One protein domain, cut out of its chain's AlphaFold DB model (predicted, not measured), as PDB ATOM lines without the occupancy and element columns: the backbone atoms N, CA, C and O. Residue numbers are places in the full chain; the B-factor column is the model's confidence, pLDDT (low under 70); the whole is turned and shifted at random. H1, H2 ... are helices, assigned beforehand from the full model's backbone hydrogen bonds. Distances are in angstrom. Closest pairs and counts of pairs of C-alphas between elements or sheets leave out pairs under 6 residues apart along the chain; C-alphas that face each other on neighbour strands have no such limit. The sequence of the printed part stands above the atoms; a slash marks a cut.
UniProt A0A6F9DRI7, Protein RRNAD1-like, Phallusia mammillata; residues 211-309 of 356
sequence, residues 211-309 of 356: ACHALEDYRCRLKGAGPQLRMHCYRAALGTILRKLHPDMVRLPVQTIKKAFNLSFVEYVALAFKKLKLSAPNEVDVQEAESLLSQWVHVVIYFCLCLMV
ATOM      1  N   ALA A 211     136.515 209.380  94.244       89.69
ATOM      2  CA  ALA A 211     135.268 209.434  93.475       89.69
ATOM      3  C   ALA A 211     135.392 208.862  92.046       89.69
ATOM      4  O   ALA A 211     134.395 208.580  91.394       89.69
ATOM      5  N   CYS A 212     136.612 208.669  91.532       84.69
ATOM      6  CA  CYS A 212     136.843 208.028  90.237       84.69
ATOM      7  C   CYS A 212     136.968 206.494  90.323       84.69
ATOM      8  O   CYS A 212     137.103 205.832  89.283       84.69
ATOM      9  N   HIS A 213     136.995 205.927  91.533       82.81
ATOM     10  CA  HIS A 213     137.104 204.492  91.775       82.81
ATOM     11  C   HIS A 213     135.736 203.823  91.939       82.81
ATOM     12  O   HIS A 213     134.713 204.466  92.115       82.81
ATOM     13  N   ALA A 214     135.746 202.497  91.838       79.69
ATOM     14  CA  ALA A 214     134.556 201.671  91.744       79.69
ATOM     15  C   ALA A 214     134.484 200.698  92.914       79.69
ATOM     16  O   ALA A 214     135.351 199.826  93.047       79.69
ATOM     17  N   LEU A 215     133.453 200.837  93.744       84.44
ATOM     18  CA  LEU A 215     133.247 199.962  94.892       84.44
ATOM     19  C   LEU A 215     132.911 198.535  94.435       84.44
ATOM     20  O   LEU A 215     133.440 197.567  94.978       84.44
ATOM     21  N   GLU A 216     132.075 198.396  93.409       83.56
ATOM     22  CA  GLU A 216     131.577 197.128  92.871       83.56
ATOM     23  C   GLU A 216     132.726 196.230  92.401       83.56
ATOM     24  O   GLU A 216     132.823 195.070  92.811       83.56
ATOM     25  N   ASP A 217     133.638 196.789  91.601       80.75
ATOM     26  CA  ASP A 217     134.817 196.083  91.093       80.75
ATOM     27  C   ASP A 217     135.728 195.625  92.233       80.75
ATOM     28  O   ASP A 217     136.287 194.523  92.201       80.75
ATOM     29  N   TYR A 218     135.899 196.474  93.248       86.00
ATOM     30  CA  TYR A 218     136.784 196.166  94.362       86.00
ATOM     31  C   TYR A 218     136.189 195.111  95.297       86.00
ATOM     32  O   TYR A 218     136.908 194.210  95.729       86.00
ATOM     33  N   ARG A 219     134.869 195.129  95.524       86.38
ATOM     34  CA  ARG A 219     134.155 194.084  96.280       86.38
ATOM     35  C   ARG A 219     134.388 192.695  95.687       86.38
ATOM     36  O   ARG A 219     134.624 191.748  96.433       86.38
ATOM     37  N   CYS A 220     134.372 192.565  94.360       83.69
ATOM     38  CA  CYS A 220     134.689 191.302  93.687       83.69
ATOM     39  C   CYS A 220     136.139 190.856  93.943       83.69
ATOM     40  O   CYS A 220     136.383 189.677  94.197       83.69
ATOM     41  N   ARG A 221     137.101 191.790  93.941       84.62
ATOM     42  CA  ARG A 221     138.514 191.485  94.236       84.62
ATOM     43  C   ARG A 221     138.731 191.046  95.680       84.62
ATOM     44  O   ARG A 221     139.510 190.124  95.901       84.62
ATOM     45  N   LEU A 222     138.040 191.672  96.632       87.88
ATOM     46  CA  LEU A 222     138.099 191.299  98.047       87.88
ATOM     47  C   LEU A 222     137.617 189.864  98.266       87.88
ATOM     48  O   LEU A 222     138.307 189.092  98.920       87.88
ATOM     49  N   LYS A 223     136.491 189.478  97.649       86.94
ATOM     50  CA  LYS A 223     135.969 188.101  97.725       86.94
ATOM     51  C   LYS A 223     136.936 187.063  97.159       86.94
ATOM     52  O   LYS A 223     137.018 185.963  97.687       86.94
ATOM     53  N   GLY A 224     137.656 187.408  96.091       83.25
ATOM     54  CA  GLY A 224     138.648 186.517  95.494       83.25
ATOM     55  C   GLY A 224     139.938 186.370  96.309       83.25
ATOM     56  O   GLY A 224     140.729 185.492  95.983       83.25
ATOM     57  N   ALA A 225     140.180 187.238  97.304       78.00
ATOM     58  CA  ALA A 225     141.366 187.254  98.171       78.00
ATOM     59  C   ALA A 225     142.722 187.112  97.436       78.00
ATOM     60  O   ALA A 225     143.705 186.620  97.986       78.00
ATOM     61  N   GLY A 226     142.786 187.530  96.168       77.69
ATOM     62  CA  GLY A 226     143.938 187.263  95.309       77.69
ATOM     63  C   GLY A 226     145.139 188.185  95.580       77.69
ATOM     64  O   GLY A 226     144.978 189.273  96.143       77.69
ATOM     65  N   PRO A 227     146.337 187.842  95.057       78.88
ATOM     66  CA  PRO A 227     147.556 188.662  95.170       78.88
ATOM     67  C   PRO A 227     147.386 190.108  94.675       78.88
ATOM     68  O   PRO A 227     148.095 191.016  95.099       78.88
ATOM     69  N   GLN A 228     146.388 190.337  93.817       80.69
ATOM     70  CA  GLN A 228     145.979 191.642  93.298       80.69
ATOM     71  C   GLN A 228     145.703 192.677  94.405       80.69
ATOM     72  O   GLN A 228     145.896 193.871  94.178       80.69
ATOM     73  N   LEU A 229     145.257 192.250  95.594       82.81
ATOM     74  CA  LEU A 229     144.978 193.153  96.718       82.81
ATOM     75  C   LEU A 229     146.255 193.815  97.252       82.81
ATOM     76  O   LEU A 229     146.236 194.993  97.613       82.81
ATOM     77  N   ARG A 230     147.389 193.104  97.195       83.94
ATOM     78  CA  ARG A 230     148.702 193.622  97.608       83.94
ATOM     79  C   ARG A 230     149.218 194.723  96.681       83.94
ATOM     80  O   ARG A 230     150.109 195.477  97.065       83.94
ATOM     81  N   MET A 231     148.614 194.906  95.501       85.31
ATOM     82  CA  MET A 231     149.051 195.940  94.563       85.31
ATOM     83  C   MET A 231     148.844 197.364  95.072       85.31
ATOM     84  O   MET A 231     149.617 198.257  94.724       85.31
ATOM     85  N   HIS A 232     147.826 197.587  95.905       85.50
ATOM     86  CA  HIS A 232     147.645 198.882  96.560       85.50
ATOM     87  C   HIS A 232     148.774 199.154  97.556       85.50
ATOM     88  O   HIS A 232     149.265 200.278  97.622       85.50
ATOM     89  N   CYS A 233     149.252 198.114  98.244       90.19
ATOM     90  CA  CYS A 233     150.396 198.202  99.140       90.19
ATOM     91  C   CYS A 233     151.699 198.472  98.374       90.19
ATOM     92  O   CYS A 233     152.422 199.390  98.739       90.19
ATOM     93  N   TYR A 234     151.936 197.807  97.236       89.94
ATOM     94  CA  TYR A 234     153.083 198.114  96.364       89.94
ATOM     95  C   TYR A 234     153.078 199.583  95.913       89.94
ATOM     96  O   TYR A 234     154.111 200.249  95.926       89.94
ATOM     97  N   ARG A 235     151.908 200.118  95.530       87.81
ATOM     98  CA  ARG A 235     151.766 201.539  95.167       87.81
ATOM     99  C   ARG A 235     152.021 202.467  96.354       87.81
ATOM    100  O   ARG A 235     152.674 203.489  96.168       87.81
ATOM    101  N   ALA A 236     151.514 202.129  97.537       89.38
ATOM    102  CA  ALA A 236     151.701 202.922  98.747       89.38
ATOM    103  C   ALA A 236     153.173 202.940  99.195       89.38
ATOM    104  O   ALA A 236     153.722 204.021  99.390       89.38
ATOM    105  N   ALA A 237     153.819 201.772  99.260       91.12
ATOM    106  CA  ALA A 237     155.226 201.617  99.622       91.12
ATOM    107  C   ALA A 237     156.149 202.358  98.643       91.12
ATOM    108  O   ALA A 237     156.978 203.161  99.063       91.12
ATOM    109  N   LEU A 238     155.931 202.190  97.332       89.06
ATOM    110  CA  LEU A 238     156.638 202.961  96.305       89.06
ATOM    111  C   LEU A 238     156.452 204.473  96.504       89.06
ATOM    112  O   LEU A 238     157.403 205.231  96.359       89.06
ATOM    113  N   GLY A 239     155.234 204.919  96.829       88.38
ATOM    114  CA  GLY A 239     154.957 206.330  97.102       88.38
ATOM    115  C   GLY A 239     155.731 206.868  98.307       88.38
ATOM    116  O   GLY A 239     156.177 208.012  98.277       88.38
ATOM    117  N   THR A 240     155.921 206.056  99.347       88.50
ATOM    118  CA  THR A 240     156.735 206.410 100.520       88.50
ATOM    119  C   THR A 240     158.213 206.534 100.161       88.50
ATOM    120  O   THR A 240     158.811 207.564 100.459       88.50
ATOM    121  N   ILE A 241     158.762 205.559  99.431       86.94
ATOM    122  CA  ILE A 241     160.153 205.588  98.947       86.94
ATOM    123  C   ILE A 241     160.392 206.806  98.045       86.94
ATOM    124  O   ILE A 241     161.347 207.553  98.237       86.94
ATOM    125  N   LEU A 242     159.495 207.057  97.089       87.00
ATOM    126  CA  LEU A 242     159.622 208.184  96.162       87.00
ATOM    127  C   LEU A 242     159.563 209.540  96.872       87.00
ATOM    128  O   LEU A 242     160.310 210.430  96.493       87.00
ATOM    129  N   ARG A 243     158.728 209.708  97.906       86.69
ATOM    130  CA  ARG A 243     158.692 210.956  98.694       86.69
ATOM    131  C   ARG A 243     159.985 211.206  99.471       86.69
ATOM    132  O   ARG A 243     160.368 212.356  99.628       86.69
ATOM    133  N   LYS A 244     160.639 210.145  99.947       85.81
ATOM    134  CA  LYS A 244     161.929 210.227 100.651       85.81
ATOM    135  C   LYS A 244     163.061 210.620  99.698       85.81
ATOM    136  O   LYS A 244     163.891 211.445 100.052       85.81
ATOM    137  N   LEU A 245     163.073 210.051  98.490       85.38
ATOM    138  CA  LEU A 245     164.121 210.291  97.486       85.38
ATOM    139  C   LEU A 245     163.907 211.571  96.664       85.38
ATOM    140  O   LEU A 245     164.871 212.188  96.222       85.38
ATOM    141  N   HIS A 246     162.652 211.962  96.445       84.25
ATOM    142  CA  HIS A 246     162.266 213.107  95.622       84.25
ATOM    143  C   HIS A 246     161.178 213.937  96.329       84.25
ATOM    144  O   HIS A 246     160.020 213.929  95.898       84.25
ATOM    145  N   PRO A 247     161.523 214.649  97.419       83.25
ATOM    146  CA  PRO A 247     160.559 215.407  98.222       83.25
ATOM    147  C   PRO A 247     159.837 216.507  97.429       83.25
ATOM    148  O   PRO A 247     158.670 216.788  97.699       83.25
ATOM    149  N   ASP A 248     160.474 217.051  96.388       83.19
ATOM    150  CA  ASP A 248     159.889 218.072  95.505       83.19
ATOM    151  C   ASP A 248     158.737 217.529  94.634       83.19
ATOM    152  O   ASP A 248     157.932 218.283  94.080       83.19
ATOM    153  N   MET A 249     158.610 216.203  94.509       77.50
ATOM    154  CA  MET A 249     157.545 215.571  93.734       77.50
ATOM    155  C   MET A 249     156.262 215.424  94.558       77.50
ATOM    156  O   MET A 249     155.914 214.345  95.041       77.50
ATOM    157  N   VAL A 250     155.482 216.504  94.631       68.06
ATOM    158  CA  VAL A 250     154.196 216.551  95.357       68.06
ATOM    159  C   VAL A 250     153.182 215.514  94.839       68.06
ATOM    160  O   VAL A 250     152.346 215.004  95.590       68.06
ATOM    161  N   ARG A 251     153.230 215.175  93.542       71.56
ATOM    162  CA  ARG A 251     152.323 214.207  92.900       71.56
ATOM    163  C   ARG A 251     153.111 213.267  92.000       71.56
ATOM    164  O   ARG A 251     153.671 213.689  90.998       71.56
ATOM    165  N   LEU A 252     153.105 211.983  92.338       70.19
ATOM    166  CA  LEU A 252     153.858 210.957  91.619       70.19
ATOM    167  C   LEU A 252     152.986 210.355  90.504       70.19
ATOM    168  O   LEU A 252     152.048 209.610  90.813       70.19
ATOM    169  N   PRO A 253     153.259 210.615  89.210       69.69
ATOM    170  CA  PRO A 253     152.451 210.104  88.106       69.69
ATOM    171  C   PRO A 253     152.822 208.647  87.786       69.69
ATOM    172  O   PRO A 253     153.162 208.302  86.652       69.69
ATOM    173  N   VAL A 254     152.768 207.763  88.786       71.19
ATOM    174  CA  VAL A 254     153.089 206.345  88.603       71.19
ATOM    175  C   VAL A 254     151.992 205.696  87.767       71.19
ATOM    176  O   VAL A 254     150.924 205.314  88.264       71.19
ATOM    177  N   GLN A 255     152.264 205.550  86.475       74.38
ATOM    178  CA  GLN A 255     151.383 204.846  85.553       74.38
ATOM    179  C   GLN A 255     151.167 203.394  85.999       74.38
ATOM    180  O   GLN A 255     151.999 202.789  86.674       74.38
ATOM    181  N   THR A 256     150.063 202.788  85.567       80.06
ATOM    182  CA  THR A 256     149.793 201.369  85.826       80.06
ATOM    183  C   THR A 256     150.914 200.489  85.268       80.06
ATOM    184  O   THR A 256     151.266 200.573  84.085       80.06
ATOM    185  N   ILE A 257     151.466 199.618  86.109       83.31
ATOM    186  CA  ILE A 257     152.391 198.556  85.704       83.31
ATOM    187  C   ILE A 257     151.547 197.313  85.413       83.31
ATOM    188  O   ILE A 257     150.731 196.886  86.231       83.31
ATOM    189  N   LYS A 258     151.667 196.778  84.195       82.88
ATOM    190  CA  LYS A 258     150.887 195.609  83.767       82.88
ATOM    191  C   LYS A 258     151.403 194.366  84.488       82.88
ATOM    192  O   LYS A 258     152.608 194.224  84.636       82.88
ATOM    193  N   LYS A 259     150.491 193.466  84.878       82.00
ATOM    194  CA  LYS A 259     150.813 192.202  85.572       82.00
ATOM    195  C   LYS A 259     151.692 192.387  86.813       82.00
ATOM    196  O   LYS A 259     152.475 191.516  87.158       82.00
ATOM    197  N   ALA A 260     151.541 193.520  87.490       82.81
ATOM    198  CA  ALA A 260     152.395 193.875  88.612       82.81
ATOM    199  C   ALA A 260     152.294 192.901  89.804       82.81
ATOM    200  O   ALA A 260     153.220 192.815  90.593       82.81
ATOM    201  N   PHE A 261     151.212 192.122  89.880       82.88
ATOM    202  CA  PHE A 261     151.011 191.059  90.867       82.88
ATOM    203  C   PHE A 261     151.920 189.836  90.663       82.88
ATOM    204  O   PHE A 261     152.004 189.005  91.558       82.88
ATOM    205  N   ASN A 262     152.577 189.720  89.504       86.94
ATOM    206  CA  ASN A 262     153.576 188.686  89.220       86.94
ATOM    207  C   ASN A 262     155.010 189.155  89.510       86.94
ATOM    208  O   ASN A 262     155.945 188.421  89.216       86.94
ATOM    209  N   LEU A 263     155.188 190.387  89.993       87.81
ATOM    210  CA  LEU A 263     156.502 190.977  90.220       87.81
ATOM    211  C   LEU A 263     156.850 190.945  91.705       87.81
ATOM    212  O   LEU A 263     156.001 191.198  92.570       87.81
ATOM    213  N   SER A 264     158.130 190.742  91.995       89.25
ATOM    214  CA  SER A 264     158.698 191.157  93.272       89.25
ATOM    215  C   SER A 264     158.569 192.675  93.440       89.25
ATOM    216  O   SER A 264     158.397 193.435  92.478       89.25
ATOM    217  N   PHE A 265     158.650 193.148  94.682       89.12
ATOM    218  CA  PHE A 265     158.594 194.584  94.940       89.12
ATOM    219  C   PHE A 265     159.779 195.336  94.313       89.12
ATOM    220  O   PHE A 265     159.586 196.417  93.763       89.12
ATOM    221  N   VAL A 266     160.974 194.738  94.302       88.06
ATOM    222  CA  VAL A 266     162.177 195.322  93.687       88.06
ATOM    223  C   VAL A 266     161.987 195.520  92.179       88.06
ATOM    224  O   VAL A 266     162.203 196.618  91.665       88.06
ATOM    225  N   GLU A 267     161.488 194.504  91.469       89.62
ATOM    226  CA  GLU A 267     161.171 194.616  90.036       89.62
ATOM    227  C   GLU A 267     160.084 195.665  89.775       89.62
ATOM    228  O   GLU A 267     160.159 196.434  88.811       89.62
ATOM    229  N   TYR A 268     159.072 195.726  90.646       90.00
ATOM    230  CA  TYR A 268     158.014 196.727  90.563       90.00
ATOM    231  C   TYR A 268     158.563 198.155  90.703       90.00
ATOM    232  O   TYR A 268     158.201 199.025  89.905       90.00
ATOM    233  N   VAL A 269     159.452 198.394  91.673       89.06
ATOM    234  CA  VAL A 269     160.127 199.683  91.882       89.06
ATOM    235  C   VAL A 269     160.976 200.040  90.661       89.06
ATOM    236  O   VAL A 269     160.791 201.119  90.098       89.06
ATOM    237  N   ALA A 270     161.819 199.128  90.172       88.19
ATOM    238  CA  ALA A 270     162.665 199.372  89.002       88.19
ATOM    239  C   ALA A 270     161.842 199.775  87.762       88.19
ATOM    240  O   ALA A 270     162.152 200.752  87.071       88.19
ATOM    241  N   LEU A 271     160.730 199.077  87.504       89.25
ATOM    242  CA  LEU A 271     159.818 199.422  86.412       89.25
ATOM    243  C   LEU A 271     159.111 200.763  86.631       89.25
ATOM    244  O   LEU A 271     158.867 201.487  85.659       89.25
ATOM    245  N   ALA A 272     158.766 201.102  87.874       89.19
ATOM    246  CA  ALA A 272     158.158 202.386  88.196       89.19
ATOM    247  C   ALA A 272     159.124 203.548  87.942       89.19
ATOM    248  O   ALA A 272     158.745 204.493  87.252       89.19
ATOM    249  N   PHE A 273     160.371 203.449  88.405       88.38
ATOM    250  CA  PHE A 273     161.413 204.456  88.175       88.38
ATOM    251  C   PHE A 273     161.707 204.638  86.685       88.38
ATOM    252  O   PHE A 273     161.678 205.762  86.180       88.38
ATOM    253  N   LYS A 274     161.827 203.532  85.937       88.88
ATOM    254  CA  LYS A 274     161.965 203.570  84.474       88.88
ATOM    255  C   LYS A 274     160.819 204.332  83.803       88.88
ATOM    256  O   LYS A 274     161.051 205.131  82.899       88.88
ATOM    257  N   LYS A 275     159.571 204.108  84.233       87.44
ATOM    258  CA  LYS A 275     158.397 204.824  83.702       87.44
ATOM    259  C   LYS A 275     158.357 206.299  84.091       87.44
ATOM    260  O   LYS A 275     157.840 207.101  83.318       87.44
ATOM    261  N   LEU A 276     158.878 206.638  85.267       86.12
ATOM    262  CA  LEU A 276     159.024 208.015  85.734       86.12
ATOM    263  C   LEU A 276     160.218 208.735  85.087       86.12
ATOM    264  O   LEU A 276     160.335 209.942  85.257       86.12
ATOM    265  N   LYS A 277     161.057 208.023  84.318       87.62
ATOM    266  CA  LYS A 277     162.326 208.525  83.765       87.62
ATOM    267  C   LYS A 277     163.280 209.025  84.858       87.62
ATOM    268  O   LYS A 277     164.017 209.982  84.649       87.62
ATOM    269  N   LEU A 278     163.241 208.371  86.015       84.62
ATOM    270  CA  LEU A 278     164.134 208.623  87.138       84.62
ATOM    271  C   LEU A 278     165.195 207.526  87.194       84.62
ATOM    272  O   LEU A 278     164.921 206.373  86.838       84.62
ATOM    273  N   SER A 279     166.385 207.874  87.673       81.81
ATOM    274  CA  SER A 279     167.408 206.889  88.013       81.81
ATOM    275  C   SER A 279     166.900 206.033  89.166       81.81
ATOM    276  O   SER A 279     166.477 206.567  90.190       81.81
ATOM    277  N   ALA A 280     166.896 204.712  88.984       73.44
ATOM    278  CA  ALA A 280     166.539 203.801  90.062       73.44
ATOM    279  C   ALA A 280     167.500 204.005  91.249       73.44
ATOM    280  O   ALA A 280     168.676 204.300  91.019       73.44
ATOM    281  N   PRO A 281     167.025 203.863  92.497       74.75
ATOM    282  CA  PRO A 281     167.916 203.899  93.647       74.75
ATOM    283  C   PRO A 281     168.964 202.786  93.520       74.75
ATOM    284  O   PRO A 281     168.633 201.687  93.070       74.75
ATOM    285  N   ASN A 282     170.211 203.082  93.908       69.56
ATOM    286  CA  ASN A 282     171.324 202.127  93.836       69.56
ATOM    287  C   ASN A 282     171.019 200.850  94.634       69.56
ATOM    288  O   ASN A 282     171.310 199.756  94.160       69.56
ATOM    289  N   GLU A 283     170.357 200.989  95.787       70.56
ATOM    290  CA  GLU A 283     169.784 199.888  96.559       70.56
ATOM    291  C   GLU A 283     168.410 200.302  97.105       70.56
ATOM    292  O   GLU A 283     168.218 201.424  97.580       70.56
ATOM    293  N   VAL A 284     167.431 199.399  97.009       73.50
ATOM    294  CA  VAL A 284     166.176 199.514  97.759       73.50
ATOM    295  C   VAL A 284     166.425 198.849  99.103       73.50
ATOM    296  O   VAL A 284     166.734 197.661  99.126       73.50
ATOM    297  N   ASP A 285     166.276 199.593 100.199       83.12
ATOM    298  CA  ASP A 285     166.344 199.024 101.545       83.12
ATOM    299  C   ASP A 285     165.277 197.925 101.682       83.12
ATOM    300  O   ASP A 285     164.068 198.184 101.691       83.12
ATOM    301  N   VAL A 286     165.744 196.675 101.714       80.69
ATOM    302  CA  VAL A 286     164.893 195.483 101.739       80.69
ATOM    303  C   VAL A 286     164.111 195.414 103.049       80.69
ATOM    304  O   VAL A 286     162.936 195.056 103.023       80.69
ATOM    305  N   GLN A 287     164.709 195.825 104.171       85.25
ATOM    306  CA  GLN A 287     164.047 195.811 105.477       85.25
ATOM    307  C   GLN A 287     162.950 196.880 105.545       85.25
ATOM    308  O   GLN A 287     161.834 196.600 105.992       85.25
ATOM    309  N   GLU A 288     163.223 198.090 105.041       87.50
ATOM    310  CA  GLU A 288     162.214 199.154 104.909       87.50
ATOM    311  C   GLU A 288     161.064 198.697 103.996       87.50
ATOM    312  O   GLU A 288     159.887 198.859 104.334       87.50
ATOM    313  N   ALA A 289     161.383 198.069 102.861       87.00
ATOM    314  CA  ALA A 289     160.392 197.538 101.934       87.00
ATOM    315  C   ALA A 289     159.522 196.440 102.567       87.00
ATOM    316  O   ALA A 289     158.296 196.506 102.471       87.00
ATOM    317  N   GLU A 290     160.115 195.453 103.238       88.25
ATOM    318  CA  GLU A 290     159.385 194.383 103.926       88.25
ATOM    319  C   GLU A 290     158.480 194.931 105.031       88.25
ATOM    320  O   GLU A 290     157.304 194.558 105.110       88.25
ATOM    321  N   SER A 291     158.984 195.881 105.822       92.38
ATOM    322  CA  SER A 291     158.209 196.573 106.852       92.38
ATOM    323  C   SER A 291     156.983 197.274 106.256       92.38
ATOM    324  O   SER A 291     155.859 197.057 106.716       92.38
ATOM    325  N   LEU A 292     157.143 198.026 105.161       91.88
ATOM    326  CA  LEU A 292     156.028 198.680 104.466       91.88
ATOM    327  C   LEU A 292     155.029 197.670 103.882       91.88
ATOM    328  O   LEU A 292     153.815 197.868 103.975       91.88
ATOM    329  N   LEU A 293     155.521 196.584 103.284       91.69
ATOM    330  CA  LEU A 293     154.687 195.554 102.662       91.69
ATOM    331  C   LEU A 293     153.928 194.704 103.688       91.69
ATOM    332  O   LEU A 293     152.837 194.215 103.381       91.69
ATOM    333  N   SER A 294     154.442 194.577 104.915       93.00
ATOM    334  CA  SER A 294     153.743 193.913 106.025       93.00
ATOM    335  C   SER A 294     152.406 194.592 106.365       93.00
ATOM    336  O   SER A 294     151.457 193.933 106.786       93.00
ATOM    337  N   GLN A 295     152.275 195.890 106.065       93.38
ATOM    338  CA  GLN A 295     151.080 196.701 106.323       93.38
ATOM    339  C   GLN A 295     149.978 196.542 105.265       93.38
ATOM    340  O   GLN A 295     149.005 197.301 105.259       93.38
ATOM    341  N   TRP A 296     150.091 195.581 104.342       91.44
ATOM    342  CA  TRP A 296     149.165 195.458 103.213       91.44
ATOM    343  C   TRP A 296     147.692 195.328 103.628       91.44
ATOM    344  O   TRP A 296     146.831 195.864 102.930       91.44
ATOM    345  N   VAL A 297     147.395 194.684 104.763       91.44
ATOM    346  CA  VAL A 297     146.025 194.574 105.298       91.44
ATOM    347  C   VAL A 297     145.481 195.951 105.676       91.44
ATOM    348  O   VAL A 297     144.379 196.304 105.259       91.44
ATOM    349  N   HIS A 298     146.266 196.768 106.382       94.06
ATOM    350  CA  HIS A 298     145.884 198.139 106.734       94.06
ATOM    351  C   HIS A 298     145.668 199.007 105.490       94.06
ATOM    352  O   HIS A 298     144.708 199.771 105.434       94.06
ATOM    353  N   VAL A 299     146.496 198.842 104.451       92.25
ATOM    354  CA  VAL A 299     146.310 199.544 103.168       92.25
ATOM    355  C   VAL A 299     144.995 199.142 102.496       92.25
ATOM    356  O   VAL A 299     144.297 200.001 101.955       92.25
ATOM    357  N   VAL A 300     144.636 197.855 102.533       90.94
ATOM    358  CA  VAL A 300     143.352 197.367 102.010       90.94
ATOM    359  C   VAL A 300     142.185 197.946 102.813       90.94
ATOM    360  O   VAL A 300     141.256 198.467 102.202       90.94
ATOM    361  N   ILE A 301     142.245 197.927 104.151       92.62
ATOM    362  CA  ILE A 301     141.214 198.518 105.026       92.62
ATOM    363  C   ILE A 301     141.034 200.005 104.713       92.62
ATOM    364  O   ILE A 301     139.916 200.450 104.456       92.62
ATOM    365  N   TYR A 302     142.129 200.765 104.665       92.19
ATOM    366  CA  TYR A 302     142.101 202.184 104.321       92.19
ATOM    367  C   TYR A 302     141.455 202.423 102.951       92.19
ATOM    368  O   TYR A 302     140.574 203.270 102.810       92.19
ATOM    369  N   PHE A 303     141.842 201.645 101.936       90.50
ATOM    370  CA  PHE A 303     141.274 201.790 100.602       90.50
ATOM    371  C   PHE A 303     139.777 201.440 100.566       90.50
ATOM    372  O   PHE A 303     139.017 202.146  99.907       90.50
ATOM    373  N   CYS A 304     139.328 200.426 101.314       91.31
ATOM    374  CA  CYS A 304     137.902 200.135 101.491       91.31
ATOM    375  C   CYS A 304     137.147 201.337 102.069       91.31
ATOM    376  O   CYS A 304     136.110 201.709 101.523       91.31
ATOM    377  N   LEU A 305     137.679 201.974 103.117       92.38
ATOM    378  CA  LEU A 305     137.072 203.168 103.713       92.38
ATOM    379  C   LEU A 305     136.977 204.315 102.696       92.38
ATOM    380  O   LEU A 305     135.919 204.926 102.563       92.38
ATOM    381  N   CYS A 306     138.028 204.559 101.903       91.31
ATOM    382  CA  CYS A 306     137.973 205.548 100.822       91.31
ATOM    383  C   CYS A 306     136.875 205.231  99.795       91.31
ATOM    384  O   CYS A 306     136.160 206.134  99.365       91.31
ATOM    385  N   LEU A 307     136.719 203.962  99.406       90.50
ATOM    386  CA  LEU A 307     135.686 203.546  98.453       90.50
ATOM    387  C   LEU A 307     134.267 203.669  99.013       90.50
ATOM    388  O   LEU A 307     133.341 203.875  98.238       90.50
ATOM    389  N   MET A 308     134.083 203.556 100.329       91.06
ATOM    390  CA  MET A 308     132.782 203.776 100.968       91.06
ATOM    391  C   MET A 308     132.362 205.250 100.929       91.06
ATOM    392  O   MET A 308     131.174 205.539 100.840       91.06
ATOM    393  N   VAL A 309     133.325 206.177 100.961       91.50
ATOM    394  CA  VAL A 309     133.077 207.630 100.915       91.50
ATOM    395  C   VAL A 309     133.017 208.167  99.478       91.50
ATOM    396  O   VAL A 309     132.409 209.206  99.226       91.50
TER     397      VAL A 309
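This is residues 211 to 309 of the 356 residues of the protein "Protein RRNAD1-like" of Phallusia mammillata (UniProt A0A6F9DRI7). The long helix H2 runs through the middle, with H4 and the start of H5 packed on one side, H3 on another, and H1 at one end near H5. The 99 residues, with five named helices in order H1 to H5 and no named strand, are all helix by class, compact (radius of gyration of the C-alphas 13.9 A) and elongated, spanning 39 by 25 by 23 A.

H1, residues 215 to 224, and H2, residues 227 to 245, only just touch, with 3 pairs of C-alphas within 8 A, only at the corner. H3, residues 265 to 276, only just touches H2, with 3 such pairs, closest C-alphas Leu 238 and Val 269, 6.5 A. H4, residues 286 to 294, touches H2 at a steep tilt of 47 degrees, closest C-alphas Ala 237 and Leu 292, 5.7 A. H5, residues 296 to 309, touches H2 about perpendicular, 84 degrees, closest C-alphas Cys 233 and Trp 296, 5.1 A. Every O i to N i+4 pair is within hydrogen-bond range in H1, H3, H4 and H5, and 12 of 15 in H2.

H1 begins at C-alpha 215 (133.247, 199.962, 94.892), H2 is 27.3 A long, and H5, 20.3 A, ends at C-alpha 309 (133.077, 207.630, 100.915).

The printed part has no cut; H2 to H3 is a long link; residues 250, 253 and 282 are under pLDDT 70.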